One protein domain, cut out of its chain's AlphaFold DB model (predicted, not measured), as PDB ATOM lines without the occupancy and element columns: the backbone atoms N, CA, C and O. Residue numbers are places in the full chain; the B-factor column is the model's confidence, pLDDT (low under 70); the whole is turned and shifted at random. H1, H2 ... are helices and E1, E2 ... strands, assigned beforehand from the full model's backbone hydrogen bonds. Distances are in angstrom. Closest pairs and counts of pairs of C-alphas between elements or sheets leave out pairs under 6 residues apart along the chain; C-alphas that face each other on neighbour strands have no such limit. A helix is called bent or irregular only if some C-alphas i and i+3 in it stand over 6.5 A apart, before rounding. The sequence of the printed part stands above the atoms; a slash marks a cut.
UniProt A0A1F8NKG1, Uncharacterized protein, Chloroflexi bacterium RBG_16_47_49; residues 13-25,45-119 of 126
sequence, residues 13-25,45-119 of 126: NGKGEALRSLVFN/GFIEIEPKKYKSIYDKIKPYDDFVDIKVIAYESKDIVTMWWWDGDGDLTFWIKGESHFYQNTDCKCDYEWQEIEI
ATOM      1  N   ASN A  13     152.230  85.280 140.946       90.75
ATOM      2  CA  ASN A  13     153.095  86.451 141.116       90.75
ATOM      3  C   ASN A  13     153.939  86.763 139.872       90.75
ATOM      4  O   ASN A  13     154.071  87.918 139.476       90.75
ATOM      5  N   GLY A  14     154.496  85.732 139.232       88.38
ATOM      6  CA  GLY A  14     155.287  85.889 138.013       88.38
ATOM      7  C   GLY A  14     154.439  86.377 136.841       88.38
ATOM      8  O   GLY A  14     154.868  87.269 136.111       88.38
ATOM      9  N   LYS A  15     153.218  85.846 136.696       90.38
ATOM     10  CA  LYS A  15     152.264  86.300 135.676       90.38
ATOM     11  C   LYS A  15     151.878  87.763 135.885       90.38
ATOM     12  O   LYS A  15     151.947  88.549 134.943       90.38
ATOM     13  N   GLY A  16     151.544  88.139 137.118       90.31
ATOM     14  CA  GLY A  16     151.211  89.513 137.474       90.31
ATOM     15  C   GLY A  16     152.343  90.503 137.180       90.31
ATOM     16  O   GLY A  16     152.121  91.515 136.516       90.31
ATOM     17  N   GLU A  17     153.584  90.189 137.570       88.44
ATOM     18  CA  GLU A  17     154.745  91.043 137.258       88.44
ATOM     19  C   GLU A  17     155.063  91.115 135.763       88.44
ATOM     20  O   GLU A  17     155.444  92.176 135.255       88.44
ATOM     21  N   ALA A  18     154.893  90.006 135.039       88.50
ATOM     22  CA  ALA A  18     155.073  89.981 133.595       88.50
ATOM     23  C   ALA A  18     154.053  90.895 132.900       88.50
ATOM     24  O   ALA A  18     154.437  91.729 132.078       88.50
ATOM     25  N   LEU A  19     152.776  90.809 133.283       90.81
ATOM     26  CA  LEU A  19     151.715  91.688 132.785       90.81
ATOM     27  C   LEU A  19     151.986  93.149 133.150       90.81
ATOM     28  O   LEU A  19     151.905  94.021 132.285       90.81
ATOM     29  N   ARG A  20     152.426  93.421 134.383       88.19
ATOM     30  CA  ARG A  20     152.825  94.770 134.799       88.19
ATOM     31  C   ARG A  20     153.919  95.340 133.909       88.19
ATOM     32  O   ARG A  20     153.848  96.507 133.532       88.19
ATOM     33  N   SER A  21     154.920  94.529 133.577       86.81
ATOM     34  CA  SER A  21     156.066  94.933 132.745       86.81
ATOM     35  C   SER A  21     155.687  95.142 131.281       86.81
ATOM     36  O   SER A  21     156.347  95.901 130.576       86.81
ATOM     37  N   LEU A  22     154.614  94.495 130.819       89.00
ATOM     38  CA  LEU A  22     154.043  94.739 129.498       89.00
ATOM     39  C   LEU A  22     153.265  96.050 129.438       89.00
ATOM     40  O   LEU A  22     153.358  96.754 128.434       89.00
ATOM     41  N   VAL A  23     152.490  96.370 130.476       89.44
ATOM     42  CA  VAL A  23     151.598  97.536 130.466       89.44
ATOM     43  C   VAL A  23     152.325  98.826 130.823       89.44
ATOM     44  O   VAL A  23     152.136  99.827 130.144       89.44
ATOM     45  N   PHE A  24     153.157  98.817 131.861       88.38
ATOM     46  CA  PHE A  24     153.784 100.028 132.387       88.38
ATOM     47  C   PHE A  24     155.263 100.100 132.019       88.38
ATOM     48  O   PHE A  24     155.987  99.101 132.081       88.38
ATOM     49  N   ASN A  25     155.731 101.301 131.690       86.00
ATOM     50  CA  ASN A  25     157.146 101.575 131.517       86.00
ATOM     51  C   ASN A  25     157.813 101.720 132.891       86.00
ATOM     52  O   ASN A  25     157.857 102.794 133.486       86.00
ATOM     53  N   GLY A  45     150.739 100.989 122.512       90.25
ATOM     54  CA  GLY A  45     149.766  99.958 122.129       90.25
ATOM     55  C   GLY A  45     148.641  99.739 123.142       90.25
ATOM     56  O   GLY A  45     147.728  98.959 122.859       90.25
ATOM     57  N   PHE A  46     148.674 100.456 124.263       93.62
ATOM     58  CA  PHE A  46     147.549 100.601 125.174       93.62
ATOM     59  C   PHE A  46     146.854 101.947 124.954       93.62
ATOM     60  O   PHE A  46     147.502 102.965 124.717       93.62
ATOM     61  N   ILE A  47     145.526 101.948 125.019       94.69
ATOM     62  CA  ILE A  47     144.695 103.151 124.936       94.69
ATOM     63  C   ILE A  47     143.848 103.274 126.195       94.69
ATOM     64  O   ILE A  47     143.375 102.267 126.719       94.69
ATOM     65  N   GLU A  48     143.656 104.501 126.674       94.69
ATOM     66  CA  GLU A  48     142.734 104.769 127.779       94.69
ATOM     67  C   GLU A  48     141.296 104.495 127.327       94.69
ATOM     68  O   GLU A  48     140.900 104.843 126.209       94.69
ATOM     69  N   ILE A  49     140.519 103.847 128.191       94.88
ATOM     70  CA  ILE A  49     139.128 103.484 127.935       94.88
ATOM     71  C   ILE A  49     138.239 103.805 129.130       94.88
ATOM     72  O   ILE A  49     138.687 103.893 130.268       94.88
ATOM     73  N   GLU A  50     136.936 103.880 128.870       93.19
ATOM     74  CA  GLU A  50     135.927 103.896 129.923       93.19
ATOM     75  C   GLU A  50     135.980 102.580 130.727       93.19
ATOM     76  O   GLU A  50     135.757 101.513 130.142       93.19
ATOM     77  N   PRO A  51     136.195 102.608 132.060       90.06
ATOM     78  CA  PRO A  51     136.318 101.390 132.874       90.06
ATOM     79  C   PRO A  51     135.115 100.447 132.754       90.06
ATOM     80  O   PRO A  51     135.248  99.225 132.750       90.06
ATOM     81  N   LYS A  52     133.918 101.016 132.566       90.19
ATOM     82  CA  LYS A  52     132.660 100.268 132.425       90.19
ATOM     83  C   LYS A  52     132.529  99.505 131.102       90.19
ATOM     84  O   LYS A  52     131.561  98.762 130.952       90.19
ATOM     85  N   LYS A  53     133.471  99.656 130.160       92.31
ATOM     86  CA  LYS A  53     133.512  98.870 128.917       92.31
ATOM     87  C   LYS A  53     133.542  97.364 129.207       92.31
ATOM     88  O   LYS A  53     132.848  96.610 128.536       92.31
ATOM     89  N   TYR A  54     134.280  96.946 130.237       90.19
ATOM     90  CA  TYR A  54     134.362  95.551 130.685       90.19
ATOM     91  C   TYR A  54     133.640  95.380 132.017       90.19
ATOM     92  O   TYR A  54     134.255  95.238 133.073       90.19
ATOM     93  N   LYS A  55     132.305  95.427 131.959       87.44
ATOM     94  CA  LYS A  55     131.445  95.467 133.146       87.44
ATOM     95  C   LYS A  55     131.661  94.292 134.110       87.44
ATOM     96  O   LYS A  55     131.637  94.519 135.309       87.44
ATOM     97  N   SER A  56     131.901  93.071 133.622       85.75
ATOM     98  CA  SER A  56     132.114  91.901 134.497       85.75
ATOM     99  C   SER A  56     133.353  92.040 135.385       85.75
ATOM    100  O   SER A  56     133.321  91.653 136.551       85.75
ATOM    101  N   ILE A  57     134.425  92.620 134.839       88.19
ATOM    102  CA  ILE A  57     135.647  92.926 135.577       88.19
ATOM    103  C   ILE A  57     135.358  94.089 136.513       88.19
ATOM    104  O   ILE A  57     135.506  93.944 137.722       88.19
ATOM    105  N   TYR A  58     134.855  95.200 135.960       88.12
ATOM    106  CA  TYR A  58     134.573  96.428 136.699       88.12
ATOM    107  C   TYR A  58     133.674  96.195 137.918       88.12
ATOM    108  O   TYR A  58     133.965  96.705 138.988       88.12
ATOM    109  N   ASP A  59     132.598  95.415 137.784       85.88
ATOM    110  CA  ASP A  59     131.666  95.138 138.881       85.88
ATOM    111  C   ASP A  59     132.286  94.237 139.964       85.88
ATOM    112  O   ASP A  59     131.895  94.342 141.126       85.88
ATOM    113  N   LYS A  60     133.260  93.384 139.608       85.06
ATOM    114  CA  LYS A  60     134.003  92.541 140.562       85.06
ATOM    115  C   LYS A  60     135.050  93.312 141.344       85.06
ATOM    116  O   LYS A  60     135.199  93.069 142.534       85.06
ATOM    117  N   ILE A  61     135.751  94.218 140.673       82.19
ATOM    118  CA  ILE A  61     136.739  95.084 141.317       82.19
ATOM    119  C   ILE A  61     136.110  96.318 141.953       82.19
ATOM    120  O   ILE A  61     136.829  97.109 142.550       82.19
ATOM    121  N   LYS A  62     134.798  96.531 141.752       69.25
ATOM    122  CA  LYS A  62     134.143  97.806 142.021       69.25
ATOM    123  C   LYS A  62     134.495  98.273 143.433       69.25
ATOM    124  O   LYS A  62     134.014  97.665 144.392       69.25
ATOM    125  N   PRO A  63     135.272  99.359 143.557       62.94
ATOM    126  CA  PRO A  63     135.639  99.875 144.857       62.94
ATOM    127  C   PRO A  63     134.366 100.488 145.432       62.94
ATOM    128  O   PRO A  63     133.841 101.466 144.897       62.94
ATOM    129  N   TYR A  64     133.787  99.850 146.442       59.69
ATOM    130  CA  TYR A  64     132.679 100.426 147.190       59.69
ATOM    131  C   TYR A  64     133.236 100.955 148.501       59.69
ATOM    132  O   TYR A  64     133.423 100.199 149.451       59.69
ATOM    133  N   ASP A  65     133.460 102.262 148.540       58.03
ATOM    134  CA  ASP A  65     133.377 103.014 149.781       58.03
ATOM    135  C   ASP A  65     132.087 103.841 149.705       58.03
ATOM    136  O   ASP A  65     131.900 104.636 148.782       58.03
ATOM    137  N   ASP A  66     131.172 103.634 150.655       57.56
ATOM    138  CA  ASP A  66     129.890 104.351 150.735       57.56
ATOM    139  C   ASP A  66     130.065 105.879 150.884       57.56
ATOM    140  O   ASP A  66     129.090 106.633 150.779       57.56
ATOM    141  N   PHE A  67     131.292 106.350 151.126       55.59
ATOM    142  CA  PHE A  67     131.617 107.745 151.403       55.59
ATOM    143  C   PHE A  67     132.510 108.413 150.347       55.59
ATOM    144  O   PHE A  67     132.667 109.638 150.403       55.59
ATOM    145  N   VAL A  68     133.075 107.668 149.386       63.16
ATOM    146  CA  VAL A  68     134.034 108.205 148.404       63.16
ATOM    147  C   VAL A  68     133.777 107.648 147.002       63.16
ATOM    148  O   VAL A  68     133.829 106.443 146.773       63.16
ATOM    149  N   ASP A  69     133.577 108.544 146.030       67.75
ATOM    150  CA  ASP A  69     133.620 108.184 144.610       67.75
ATOM    151  C   ASP A  69     135.068 107.848 144.217       67.75
ATOM    152  O   ASP A  69     135.876 108.732 143.916       67.75
ATOM    153  N   ILE A  70     135.410 106.561 144.234       81.12
ATOM    154  CA  ILE A  70     136.731 106.081 143.826       81.12
ATOM    155  C   ILE A  70     136.840 106.134 142.298       81.12
ATOM    156  O   ILE A  70     136.075 105.502 141.561       81.12
ATOM    157  N   LYS A  71     137.813 106.908 141.805       84.56
ATOM    158  CA  LYS A  71     138.115 107.001 140.375       84.56
ATOM    159  C   LYS A  71     138.881 105.756 139.931       84.56
ATOM    160  O   LYS A  71     139.951 105.467 140.456       84.56
ATOM    161  N   VAL A  72     138.364 105.092 138.901       88.69
ATOM    162  CA  VAL A  72     139.047 103.997 138.204       88.69
ATOM    163  C   VAL A  72     139.615 104.528 136.888       88.69
ATOM    164  O   VAL A  72     138.898 105.172 136.122       88.69
ATOM    165  N   ILE A  73     140.890 104.260 136.624       90.75
ATOM    166  CA  ILE A  73     141.538 104.489 135.329       90.75
ATOM    167  C   ILE A  73     141.707 103.133 134.653       90.75
ATOM    168  O   ILE A  73     142.140 102.175 135.289       90.75
ATOM    169  N   ALA A  74     141.359 103.043 133.372       92.94
ATOM    170  CA  ALA A  74     141.436 101.799 132.625       92.94
ATOM    171  C   ALA A  74     142.152 101.995 131.293       92.94
ATOM    172  O   ALA A  74     141.922 102.978 130.588       92.94
ATOM    173  N   TYR A  75     142.969 101.012 130.927       94.50
ATOM    174  CA  TYR A  75     143.606 100.940 129.620       94.50
ATOM    175  C   TYR A  75     143.359  99.574 128.994       94.50
ATOM    176  O   TYR A  75     143.226  98.563 129.688       94.50
ATOM    177  N   GLU A  76     143.337  99.514 127.669       95.25
ATOM    178  CA  GLU A  76     143.311  98.247 126.948       95.25
ATOM    179  C   GLU A  76     144.298  98.226 125.790       95.25
ATOM    180  O   GLU A  76     144.583  99.247 125.170       95.25
ATOM    181  N   SER A  77     144.738  97.024 125.447       95.06
ATOM    182  CA  SER A  77     145.346  96.706 124.162       95.06
ATOM    183  C   SER A  77     144.474  95.689 123.422       95.06
ATOM    184  O   SER A  77     143.318  95.433 123.781       95.06
ATOM    185  N   LYS A  78     145.019  95.076 122.368       92.44
ATOM    186  CA  LYS A  78     144.342  93.993 121.654       92.44
ATOM    187  C   LYS A  78     143.976  92.825 122.576       92.44
ATOM    188  O   LYS A  78     142.889  92.285 122.415       92.44
ATOM    189  N   ASP A  79     144.848  92.473 123.519       92.88
ATOM    190  CA  ASP A  79     144.745  91.220 124.275       92.88
ATOM    191  C   ASP A  79     144.640  91.436 125.799       92.88
ATOM    192  O   ASP A  79     144.265  90.516 126.515       92.88
ATOM    193  N   ILE A  80     144.930  92.638 126.315       94.12
ATOM    194  CA  ILE A  80     144.973  92.917 127.762       94.12
ATOM    195  C   ILE A  80     144.049  94.085 128.106       94.12
ATOM    196  O   ILE A  80     143.983  95.070 127.369       94.12
ATOM    197  N   VAL A  81     143.371  93.989 129.246       94.62
ATOM    198  CA  VAL A  81     142.709  95.098 129.936       94.62
ATOM    199  C   VAL A  81     143.402  95.298 131.273       94.62
ATOM    200  O   VAL A  81     143.674  94.335 131.987       94.62
ATOM    201  N   THR A  82     143.678  96.547 131.621       94.25
ATOM    202  CA  THR A  82     144.157  96.915 132.946       94.25
ATOM    203  C   THR A  82     143.242  97.952 133.570       94.25
ATOM    204  O   THR A  82     142.702  98.812 132.870       94.25
ATOM    205  N   MET A  83     143.045  97.855 134.880       93.25
ATOM    206  CA  MET A  83     142.305  98.841 135.656       93.25
ATOM    207  C   MET A  83     143.068  99.131 136.937       93.25
ATOM    208  O   MET A  83     143.512  98.206 137.614       93.25
ATOM    209  N   TRP A  84     143.201 100.412 137.253       89.81
ATOM    210  CA  TRP A  84     143.820 100.900 138.472       89.81
ATOM    211  C   TRP A  84     142.876 101.854 139.193       89.81
ATOM    212  O   TRP A  84     142.172 102.641 138.550       89.81
ATOM    213  N   TRP A  85     142.876 101.806 140.520       87.94
ATOM    214  CA  TRP A  85     142.156 102.762 141.351       87.94
ATOM    215  C   TRP A  85     142.861 102.984 142.685       87.94
ATOM    216  O   TRP A  85     143.720 102.206 143.092       87.94
ATOM    217  N   TRP A  86     142.485 104.071 143.356       84.38
ATOM    218  CA  TRP A  86     142.978 104.414 144.684       84.38
ATOM    219  C   TRP A  86     141.864 104.280 145.719       84.38
ATOM    220  O   TRP A  86     140.950 105.108 145.755       84.38
ATOM    221  N   ASP A  87     141.944 103.250 146.552       75.94
ATOM    222  CA  ASP A  87     141.048 103.003 147.688       75.94
ATOM    223  C   ASP A  87     141.689 103.348 149.050       75.94
ATOM    224  O   ASP A  87     141.023 103.326 150.082       75.94
ATOM    225  N   GLY A  88     142.972 103.717 149.050       77.06
ATOM    226  CA  GLY A  88     143.787 103.937 150.244       77.06
ATOM    227  C   GLY A  88     145.177 103.327 150.092       77.06
ATOM    228  O   GLY A  88     146.155 104.012 150.393       77.06
ATOM    229  N   ASP A  89     145.237 102.109 149.544       78.19
ATOM    230  CA  ASP A  89     146.475 101.352 149.297       78.19
ATOM    231  C   ASP A  89     146.762 101.219 147.794       78.19
ATOM    232  O   ASP A  89     147.918 101.167 147.378       78.19
ATOM    233  N   GLY A  90     145.727 101.286 146.954       83.75
ATOM    234  CA  GLY A  90     145.864 101.375 145.508       83.75
ATOM    235  C   GLY A  90     145.985 100.010 144.844       83.75
ATOM    236  O   GLY A  90     147.005  99.327 144.936       83.75
ATOM    237  N   ASP A  91     144.969  99.662 144.070       88.25
ATOM    238  CA  ASP A  91     144.852  98.366 143.420       88.25
ATOM    239  C   ASP A  91     145.146  98.434 141.933       88.25
ATOM    240  O   ASP A  91     144.741  99.362 141.231       88.25
ATOM    241  N   LEU A  92     145.746  97.365 141.422       90.94
ATOM    242  CA  LEU A  92     145.929  97.135 140.003       90.94
ATOM    243  C   LEU A  92     145.397  95.771 139.608       90.94
ATOM    244  O   LEU A  92     145.777  94.747 140.170       90.94
ATOM    245  N   THR A  93     144.583  95.773 138.562       92.88
ATOM    246  CA  THR A  93     144.039  94.578 137.932       92.88
ATOM    247  C   THR A  93     144.536  94.435 136.499       92.88
ATOM    248  O   THR A  93     144.572  95.407 135.740       92.88
ATOM    249  N   PHE A  94     144.856  93.202 136.113       94.00
ATOM    250  CA  PHE A  94     145.097  92.782 134.740       94.00
ATOM    251  C   PHE A  94     144.177  91.641 134.353       94.00
ATOM    252  O   PHE A  94     144.130  90.612 135.021       94.00
ATOM    253  N   TRP A  95     143.516  91.784 133.216       94.25
ATOM    254  CA  TRP A  95     142.734  90.725 132.606       94.25
ATOM    255  C   TRP A  95     143.229  90.474 131.186       94.25
ATOM    256  O   TRP A  95     143.323  91.405 130.381       94.25
ATOM    257  N   ILE A  96     143.546  89.219 130.874       92.50
ATOM    258  CA  ILE A  96     143.805  88.785 129.502       92.50
ATOM    259  C   ILE A  96     142.447  88.472 128.877       92.50
ATOM    260  O   ILE A  96     141.673  87.675 129.404       92.50
ATOM    261  N   LYS A  97     142.126  89.134 127.764       89.19
ATOM    262  CA  LYS A  97     140.801  89.049 127.142       89.19
ATOM    263  C   LYS A  97     140.478  87.604 126.767       89.19
ATOM    264  O   LYS A  97     141.240  86.955 126.056       89.19
ATOM    265  N   GLY A  98     139.326  87.133 127.233       86.31
ATOM    266  CA  GLY A  98     138.857  85.760 127.034       86.31
ATOM    267  C   GLY A  98     139.280  84.772 128.125       86.31
ATOM    268  O   GLY A  98     138.776  83.652 128.128       86.31
ATOM    269  N   GLU A  99     140.139  85.161 129.073       88.31
ATOM    270  CA  GLU A  99     140.424  84.326 130.243       88.31
ATOM    271  C   GLU A  99     139.300  84.402 131.282       88.31
ATOM    272  O   GLU A  99     138.615  85.418 131.431       88.31
ATOM    273  N   SER A 100     139.120  83.309 132.024       88.62
ATOM    274  CA  SER A 100     138.101  83.161 133.069       88.62
ATOM    275  C   SER A 100     138.509  83.753 134.418       88.62
ATOM    276  O   SER A 100     137.794  83.573 135.399       88.62
ATOM    277  N   HIS A 101     139.649  84.427 134.505       90.06
ATOM    278  CA  HIS A 101     140.185  85.009 135.733       90.06
ATOM    279  C   HIS A 101     140.967  86.280 135.415       90.06
ATOM    280  O   HIS A 101     141.398  86.486 134.284       90.06
ATOM    281  N   PHE A 102     141.162  87.132 136.417       93.00
ATOM    282  CA  PHE A 102     142.065  88.278 136.346       93.00
ATOM    283  C   PHE A 102     143.099  88.229 137.471       93.00
ATOM    284  O   PHE A 102     142.926  87.527 138.466       93.00
ATOM    285  N   TYR A 103     144.172  88.992 137.300       93.00
ATOM    286  CA  TYR A 103     145.269  89.121 138.249       93.00
ATOM    287  C   TYR A 103     145.173  90.459 138.971       93.00
ATOM    288  O   TYR A 103     145.085  91.489 138.305       93.00
ATOM    289  N   GLN A 104     145.214  90.461 140.301       92.44
ATOM    290  CA  GLN A 104     145.133  91.678 141.111       92.44
ATOM    291  C   GLN A 104     146.308  91.789 142.081       92.44
ATOM    292  O   GLN A 104     146.724  90.795 142.676       92.44
ATOM    293  N   ASN A 105     146.818  93.004 142.252       90.69
ATOM    294  CA  ASN A 105     147.666  93.396 143.372       90.69
ATOM    295  C   ASN A 105     147.008  94.591 144.071       90.69
ATOM    296  O   ASN A 105     146.625  95.542 143.392       90.69
ATOM    297  N   THR A 106     146.879  94.524 145.394       87.31
ATOM    298  CA  THR A 106     146.062  95.446 146.201       87.31
ATOM    299  C   THR A 106     146.889  96.434 147.032       87.31
ATOM    300  O   THR A 106     146.376  97.001 147.987       87.31
ATOM    301  N   ASP A 107     148.186  96.576 146.760       78.88
ATOM    302  CA  ASP A 107     149.094  97.355 147.612       78.88
ATOM    303  C   ASP A 107     150.140  98.074 146.760       78.88
ATOM    304  O   ASP A 107     151.248  97.556 146.663       78.88
ATOM    305  N   CYS A 108     149.774  99.192 146.096       71.06
ATOM    306  CA  CYS A 108     150.610 100.184 145.362       71.06
ATOM    307  C   CYS A 108     152.048  99.718 144.970       71.06
ATOM    308  O   CYS A 108     153.041 100.433 145.088       71.06
ATOM    309  N   LYS A 109     152.188  98.480 144.479       65.19
ATOM    310  CA  LYS A 109     153.461  97.738 144.399       65.19
ATOM    311  C   LYS A 109     154.445  97.965 145.571       65.19
ATOM    312  O   LYS A 109     155.640  98.146 145.324       65.19
ATOM    313  N   CYS A 110     154.015  97.888 146.832       68.69
ATOM    314  CA  CYS A 110     154.955  97.696 147.947       68.69
ATOM    315  C   CYS A 110     155.484  96.248 148.007       68.69
ATOM    316  O   CYS A 110     156.536  96.004 148.607       68.69
ATOM    317  N   ASP A 111     154.809  95.298 147.345       74.56
ATOM    318  CA  ASP A 111     155.197  93.888 147.287       74.56
ATOM    319  C   ASP A 111     155.048  93.238 145.894       74.56
ATOM    320  O   ASP A 111     154.656  93.855 144.901       74.56
ATOM    321  N   TYR A 112     155.388  91.949 145.811       82.38
ATOM    322  CA  TYR A 112     155.253  91.118 144.611       82.38
ATOM    323  C   TYR A 112     154.053  90.165 144.680       82.38
ATOM    324  O   TYR A 112     154.015  89.191 143.924       82.38
ATOM    325  N   GLU A 113     153.110  90.382 145.595       88.69
ATOM    326  CA  GLU A 113     152.012  89.445 145.813       88.69
ATOM    327  C   GLU A 113     150.873  89.720 144.835       88.69
ATOM    328  O   GLU A 113     150.391  90.839 144.689       88.69
ATOM    329  N   TRP A 114     150.461  88.691 144.109       91.88
ATOM    330  CA  TRP A 114     149.357  88.766 143.169       91.88
ATOM    331  C   TRP A 114     148.336  87.693 143.495       91.88
ATOM    332  O   TRP A 114     148.672  86.583 143.914       91.88
ATOM    333  N   GLN A 115     147.077  88.022 143.247       92.56
ATOM    334  CA  GLN A 115     145.948  87.123 143.405       92.56
ATOM    335  C   GLN A 115     145.334  86.833 142.042       92.56
ATOM    336  O   GLN A 115     145.215  87.727 141.209       92.56
ATOM    337  N   GLU A 116     144.947  85.578 141.819       92.75
ATOM    338  CA  GLU A 116     144.149  85.168 140.666       92.75
ATOM    339  C   GLU A 116     142.687  85.071 141.112       92.75
ATOM    340  O   GLU A 116     142.374  84.384 142.088       92.75
ATOM    341  N   ILE A 117     141.802  85.800 140.437       91.81
ATOM    342  CA  ILE A 117     140.400  85.951 140.831       91.81
ATOM    343  C   ILE A 117     139.511  85.523 139.669       91.81
ATOM    344  O   ILE A 117     139.528  86.129 138.600       91.81
ATOM    345  N   GLU A 118     138.700  84.487 139.889       90.62
ATOM    346  CA  GLU A 118     137.774  83.956 138.884       90.62
ATOM    347  C   GLU A 118     136.692  84.971 138.497       90.62
ATOM    348  O   GLU A 118     136.141  85.683 139.340       90.62
ATOM    349  N   ILE A 119     136.311  84.982 137.225       84.75
ATOM    350  CA  ILE A 119     135.216  85.755 136.653       84.75
ATOM    351  C   ILE A 119     134.051  84.781 136.455       84.75
ATOM    352  O   ILE A 119     134.125  83.878 135.631       84.75
TER     353      ILE A 119
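What this domain is: This is residues 13 to 25 and 45 to 119 of the 126 residues of an uncharacterized protein of Chloroflexi bacterium RBG_16_47_49 (UniProt A0A1F8NKG1). A single strongly twisted sheet makes the core, with one helix over each face: H1 crosses one face and H2 crosses the opposite face. The strands E2 to E6 fold back and forth side by side, and the short E1 meets the E2 edge only at a point. The printed part has 88 residues, with two named helices and six named strands in the chain order H1 E1 H2 E2 E3 E4 E5 E6; the sheet's order is E1 E2 E3 E4 E5 E6, antiparallel from E2 to E6. The class is mixed, helices and strands; the whole is compact, with a radius of gyration of the C-alphas of 12.2 A, and rounded, spanning 34 by 29 by 26 A.

Where its parts are: Find C-alpha 13 at (153.095, 86.451, 141.116); from there H1 runs through residues 13 to 23, 15.4 A long. After the cut, E1 is residues 47 to 49, 6.3 A. H2 follows at residues 51 to 61, beginning at C-alpha 51 at (136.318, 101.390, 132.874), 10.5 A; it is irregular, with C-alphas 53 and 56 9.0 A apart. Then read E2, residues 72 to 76, 13.3 A; E3, residues 80 to 85, 17.0 A; E4, residues 91 to 96, 16.9 A; E5, residues 101 to 105, 13.6 A; and E6, residues 115 to 118, 9.9 A, ending at C-alpha 118 at (137.774, 83.956, 138.884).

How they stand to each other: Begin with the meander E2 E3 E4 E5 E6, each strand the antiparallel neighbour and hairpin partner of the one before. Look for N 73 and O 84, 2.8 A, between E2 and E3; N 83 and O 93, 3.0 A, between E3 and E4; N 94 and O 103, 2.8 A, between E4 and E5; and N 102 and O 117, 2.9 A, between E5 and E6. At the E1 edge, C-alphas 48 and 75 face each other at 4.3 A. H1 is on the sheet at a height of 9.1 A, across the strands at 86 degrees to E3 on the local plane, and only just over E3, E4 and E5, with 3 C-alphas falling on each. The closest C-alphas of H1 and E5 are those of Gly 16 and Tyr 103, 6.0 A. H2 is on the opposite face at a height of 8.7 A, over E4 and across the strands at 67 degrees to E4 on the local plane. The closest C-alphas of H2 and E2 are those of Pro 51 and Ala 74, 5.1 A. H1 and H2 are apart. In H1 every O i to N i+4 pair is within hydrogen-bond range; in H2 3 of 7 are, and 4 of 8 O i to N i+3 pairs.

The domain as a whole: The C-alphas farthest apart, of Gly 45 and Phe 67, are 35.3 A from each other. Residues 26 to 44 are not printed, and C-alphas 25 and 45 across the cut are 12.1 A apart. Of the links printed whole, none is long. The mean pLDDT of the printed part is 85.9; look for values under 70 at residues 62 to 69 and 109 to 110.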